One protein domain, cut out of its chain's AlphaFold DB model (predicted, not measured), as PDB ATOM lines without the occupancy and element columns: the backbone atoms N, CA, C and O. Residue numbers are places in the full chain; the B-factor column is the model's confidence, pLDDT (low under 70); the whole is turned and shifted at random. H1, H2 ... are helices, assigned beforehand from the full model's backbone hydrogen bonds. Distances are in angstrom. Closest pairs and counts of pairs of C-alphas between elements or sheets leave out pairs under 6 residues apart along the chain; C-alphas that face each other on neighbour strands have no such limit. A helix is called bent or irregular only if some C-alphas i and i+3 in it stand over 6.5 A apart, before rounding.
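Overview. This is residues 4 to 43 of the 57 residues of the protein "Sec-independent protein translocase protein TatA" of Actinomyces sp. S6-Spd3 (UniProt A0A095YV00). Two helices meet near their ends as an open L: a shorter arm, H1, comes first, and a longer arm, H2, leads away from the corner, which is made by residues 18 to 20. The far parts of both arms stand free, residues 4 to 10 of H1 and residues 23 to 43 of H2, and the long arm H2 makes most of the length. The printed part has 40 residues with two named helices, H1 then H2, and no named strand; the class is all helix. The whole is extended, with a radius of gyration of the C-alphas of 14.5 A and spans of 41 by 20 by 8 A.

Arrangement. Start with H1, residues 4 to 17, and go on through a tight link of 3 residues to H2, residues 21 to 43. Look at Leu 14 and Leu 22, whose C-alphas, 7.3 A apart, are the closest of the two helices. H1 and H2 are close but not clearly touching, with 1 pair of C-alphas within 8 A. Their lines stand about perpendicular, at 80 degrees, and their centres are 23.9 A apart. In the backbones of H1 and H2, every O i to N i+4 pair is within hydrogen-bond range.

Along the chain. Find C-alpha 4 at (18.016, 4.950, 31.963); from there H1 runs 20.2 A to C-alpha 17 at (29.629, -10.735, 26.843). Past the link, H2 begins at C-alpha 21 at (35.053, -10.055, 29.035) and runs 32.7 A to C-alpha 43 at (56.448, 10.683, 15.526). Neither helix is bent.

Size, cuts and confidence. The two C-alphas farthest apart are those of Ile 4 and Leu 43, the first and last printed residues, at 42.2 A. The printed part has no cut, and its one link is tight. In the B-factor column, the mean pLDDT of the printed part of this model is 89.9, and no printed residue is under 70.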
ATOM      1  N   ILE A   4      18.300   6.375  31.785       93.06
ATOM      2  CA  ILE A   4      18.016   4.950  31.963       93.06
ATOM      3  C   ILE A   4      18.316   4.083  30.724       93.06
ATOM      4  O   ILE A   4      18.654   2.912  30.878       93.06
ATOM      5  N   HIS A   5      18.223   4.627  29.501       90.00
ATOM      6  CA  HIS A   5      18.399   3.828  28.276       90.00
ATOM      7  C   HIS A   5      19.819   3.267  28.167       90.00
ATOM      8  O   HIS A   5      20.002   2.099  27.839       90.00
ATOM      9  N   TRP A   6      20.819   4.084  28.503       90.69
ATOM     10  CA  TRP A   6      22.223   3.682  28.462       90.69
ATOM     11  C   TRP A   6      22.540   2.577  29.470       90.69
ATOM     12  O   TRP A   6      23.286   1.657  29.155       90.69
ATOM     13  N   ILE A   7      21.919   2.624  30.649       92.56
ATOM     14  CA  ILE A   7      22.068   1.590  31.680       92.56
ATOM     15  C   ILE A   7      21.509   0.250  31.196       92.56
ATOM     16  O   ILE A   7      22.168  -0.772  31.358       92.56
ATOM     17  N   ILE A   8      20.340   0.246  30.552       93.75
ATOM     18  CA  ILE A   8      19.741  -0.982  30.006       93.75
ATOM     19  C   ILE A   8      20.638  -1.593  28.927       93.75
ATOM     20  O   ILE A   8      20.901  -2.793  28.964       93.75
ATOM     21  N   VAL A   9      21.156  -0.776  28.005       92.75
ATOM     22  CA  VAL A   9      22.082  -1.249  26.963       92.75
ATOM     23  C   VAL A   9      23.347  -1.839  27.588       92.75
ATOM     24  O   VAL A   9      23.758  -2.934  27.212       92.75
ATOM     25  N   LEU A  10      23.929  -1.165  28.584       91.56
ATOM     26  CA  LEU A  10      25.120  -1.649  29.281       91.56
ATOM     27  C   LEU A  10      24.874  -3.003  29.962       91.56
ATOM     28  O   LEU A  10      25.708  -3.898  29.856       91.56
ATOM     29  N   VAL A  11      23.718  -3.172  30.610       93.75
ATOM     30  CA  VAL A  11      23.328  -4.435  31.254       93.75
ATOM     31  C   VAL A  11      23.174  -5.555  30.222       93.75
ATOM     32  O   VAL A  11      23.702  -6.642  30.435       93.75
ATOM     33  N   VAL A  12      22.520  -5.300  29.083       94.31
ATOM     34  CA  VAL A  12      22.364  -6.300  28.011       94.31
ATOM     35  C   VAL A  12      23.722  -6.747  27.467       94.31
ATOM     36  O   VAL A  12      23.967  -7.946  27.327       94.31
ATOM     37  N   VAL A  13      24.636  -5.806  27.218       92.25
ATOM     38  CA  VAL A  13      26.000  -6.125  26.770       92.25
ATOM     39  C   VAL A  13      26.738  -6.944  27.833       92.25
ATOM     40  O   VAL A  13      27.388  -7.930  27.496       92.25
ATOM     41  N   LEU A  14      26.603  -6.603  29.117       91.56
ATOM     42  CA  LEU A  14      27.238  -7.338  30.213       91.56
ATOM     43  C   LEU A  14      26.716  -8.777  30.345       91.56
ATOM     44  O   LEU A  14      27.484  -9.661  30.705       91.56
ATOM     45  N   VAL A  15      25.438  -9.021  30.045       93.00
ATOM     46  CA  VAL A  15      24.843 -10.368  30.053       93.00
ATOM     47  C   VAL A  15      25.324 -11.196  28.857       93.00
ATOM     48  O   VAL A  15      25.654 -12.364  29.030       93.00
ATOM     49  N   LEU A  16      25.411 -10.602  27.661       92.75
ATOM     50  CA  LEU A  16      25.858 -11.304  26.448       92.75
ATOM     51  C   LEU A  16      27.362 -11.595  26.444       92.75
ATOM     52  O   LEU A  16      27.785 -12.685  26.067       92.75
ATOM     53  N   PHE A  17      28.171 -10.618  26.849       89.88
ATOM     54  CA  PHE A  17      29.629 -10.735  26.843       89.88
ATOM     55  C   PHE A  17      30.178 -11.266  28.173       89.88
ATOM     56  O   PHE A  17      31.253 -11.860  28.200       89.88
ATOM     57  N   GLY A  18      29.449 -11.098  29.274       87.31
ATOM     58  CA  GLY A  18      29.903 -11.423  30.623       87.31
ATOM     59  C   GLY A  18      30.705 -10.285  31.265       87.31
ATOM     60  O   GLY A  18      31.482  -9.584  30.611       87.31
ATOM     61  N   ALA A  19      30.573 -10.142  32.587       86.12
ATOM     62  CA  ALA A  19      31.213  -9.067  33.352       86.12
ATOM     63  C   ALA A  19      32.748  -9.063  33.297       86.12
ATOM     64  O   ALA A  19      33.360  -8.016  33.479       86.12
ATOM     65  N   GLN A  20      33.373 -10.207  33.008       85.69
ATOM     66  CA  GLN A  20      34.829 -10.303  32.878       85.69
ATOM     67  C   GLN A  20      35.349 -10.036  31.462       85.69
ATOM     68  O   GLN A  20      36.499  -9.634  31.316       85.69
ATOM     69  N   LYS A  21      34.535 -10.184  30.408       86.56
ATOM     70  CA  LYS A  21      35.053 -10.055  29.035       86.56
ATOM     71  C   LYS A  21      35.116  -8.620  28.544       86.56
ATOM     72  O   LYS A  21      36.050  -8.286  27.829       86.56
ATOM     73  N   LEU A  22      34.208  -7.747  28.978       90.56
ATOM     74  CA  LEU A  22      34.334  -6.309  28.715       90.56
ATOM     75  C   LEU A  22      35.650  -5.704  29.243       90.56
ATOM     76  O   LEU A  22      36.351  -5.076  28.448       90.56
ATOM     77  N   PRO A  23      36.034  -5.885  30.526       84.44
ATOM     78  CA  PRO A  23      37.292  -5.336  31.024       84.44
ATOM     79  C   PRO A  23      38.509  -6.007  30.385       84.44
ATOM     80  O   PRO A  23      39.520  -5.347  30.174       84.44
ATOM     81  N   GLU A  24      38.421  -7.288  30.029       91.56
ATOM     82  CA  GLU A  24      39.519  -8.004  29.383       91.56
ATOM     83  C   GLU A  24      39.765  -7.537  27.941       91.56
ATOM     84  O   GLU A  24      40.906  -7.248  27.576       91.56
ATOM     85  N   LEU A  25      38.700  -7.352  27.153       91.38
ATOM     86  CA  LEU A  25      38.770  -6.756  25.815       91.38
ATOM     87  C   LEU A  25      39.256  -5.301  25.874       91.38
ATOM     88  O   LEU A  25      40.099  -4.896  25.077       91.38
ATOM     89  N   ALA A  26      38.786  -4.518  26.848       91.94
ATOM     90  CA  ALA A  26      39.281  -3.160  27.059       91.94
ATOM     91  C   ALA A  26      40.774  -3.147  27.426       91.94
ATOM     92  O   ALA A  26      41.517  -2.282  26.967       91.94
ATOM     93  N   LYS A  27      41.237  -4.119  28.220       91.50
ATOM     94  CA  LYS A  27      42.637  -4.226  28.641       91.50
ATOM     95  C   LYS A  27      43.560  -4.646  27.493       91.50
ATOM     96  O   LYS A  27      44.690  -4.162  27.452       91.50
ATOM     97  N   SER A  28      43.116  -5.500  26.569       91.81
ATOM     98  CA  SER A  28      43.905  -5.878  25.386       91.81
ATOM     99  C   SER A  28      43.936  -4.766  24.333       91.81
ATOM    100  O   SER A  28      45.014  -4.384  23.881       91.81
ATOM    101  N   ILE A  29      42.782  -4.165  24.022       93.56
ATOM    102  CA  ILE A  29      42.683  -3.019  23.105       93.56
ATOM    103  C   ILE A  29      43.450  -1.819  23.669       93.56
ATOM    104  O   ILE A  29      44.171  -1.152  22.933       93.56
ATOM    105  N   GLY A  30      43.346  -1.565  24.974       91.44
ATOM    106  CA  GLY A  30      44.033  -0.465  25.646       91.44
ATOM    107  C   GLY A  30      45.552  -0.609  25.634       91.44
ATOM    108  O   GLY A  30      46.251   0.389  25.494       91.44
ATOM    109  N   GLN A  31      46.077  -1.834  25.724       92.81
ATOM    110  CA  GLN A  31      47.514  -2.081  25.586       92.81
ATOM    111  C   GLN A  31      47.999  -1.761  24.170       92.81
ATOM    112  O   GLN A  31      48.934  -0.975  24.026       92.81
ATOM    113  N   SER A  32      47.323  -2.273  23.138       92.75
ATOM    114  CA  SER A  32      47.655  -1.962  21.742       92.75
ATOM    115  C   SER A  32      47.516  -0.468  21.448       92.75
ATOM    116  O   SER A  32      48.437   0.141  20.918       92.75
ATOM    117  N   ALA A  33      46.414   0.161  21.867       93.62
ATOM    118  CA  ALA A  33      46.189   1.592  21.689       93.62
ATOM    119  C   ALA A  33      47.224   2.450  22.432       93.62
ATOM    120  O   ALA A  33      47.609   3.499  21.926       93.62
ATOM    121  N   LYS A  34      47.711   2.018  23.603       89.81
ATOM    122  CA  LYS A  34      48.776   2.710  24.344       89.81
ATOM    123  C   LYS A  34      50.101   2.681  23.587       89.81
ATOM    124  O   LYS A  34      50.777   3.702  23.540       89.81
ATOM    125  N   ILE A  35      50.458   1.532  23.015       90.69
ATOM    126  CA  ILE A  35      51.686   1.373  22.226       90.69
ATOM    127  C   ILE A  35      51.583   2.229  20.965       90.69
ATOM    128  O   ILE A  35      52.436   3.077  20.742       90.69
ATOM    129  N   LEU A  36      50.475   2.122  20.229       92.25
ATOM    130  CA  LEU A  36      50.219   2.947  19.047       92.25
ATOM    131  C   LEU A  36      50.225   4.446  19.371       92.25
ATOM    132  O   LEU A  36      50.792   5.227  18.622       92.25
ATOM    133  N   LYS A  37      49.632   4.862  20.497       87.00
ATOM    134  CA  LYS A  37      49.624   6.268  20.920       87.00
ATOM    135  C   LYS A  37      51.007   6.767  21.324       87.00
ATOM    136  O   LYS A  37      51.267   7.945  21.127       87.00
ATOM    137  N   LYS A  38      51.860   5.902  21.882       88.69
ATOM    138  CA  LYS A  38      53.245   6.235  22.226       88.69
ATOM    139  C   LYS A  38      54.079   6.441  20.963       88.69
ATOM    140  O   LYS A  38      54.642   7.510  20.813       88.69
ATOM    141  N   GLU A  39      54.059   5.478  20.043       86.12
ATOM    142  CA  GLU A  39      54.757   5.593  18.753       86.12
ATOM    143  C   GLU A  39      54.237   6.797  17.945       86.12
ATOM    144  O   GLU A  39      55.007   7.544  17.361       86.12
ATOM    145  N   MET A  40      52.923   7.052  17.960       85.44
ATOM    146  CA  MET A  40      52.324   8.229  17.316       85.44
ATOM    147  C   MET A  40      52.731   9.552  17.990       85.44
ATOM    148  O   MET A  40      52.794  10.572  17.307       85.44
ATOM    149  N   ASN A  41      52.965   9.565  19.310       84.94
ATOM    150  CA  ASN A  41      53.477  10.746  20.016       84.94
ATOM    151  C   ASN A  41      54.931  11.003  19.636       84.94
ATOM    152  O   ASN A  41      55.205  12.102  19.185       84.94
ATOM    153  N   ASP A  42      55.780   9.974  19.671       81.88
ATOM    154  CA  ASP A  42      57.191  10.044  19.259       81.88
ATOM    155  C   ASP A  42      57.323  10.634  17.839       81.88
ATOM    156  O   ASP A  42      58.075  11.574  17.602       81.88
ATOM    157  N   LEU A  43      56.488  10.167  16.901       76.12
ATOM    158  CA  LEU A  43      56.448  10.683  15.526       76.12
ATOM    159  C   LEU A  43      55.882  12.108  15.404       76.12
ATOM    160  O   LEU A  43      56.135  12.790  14.412       76.12
TER     161      LEU A  43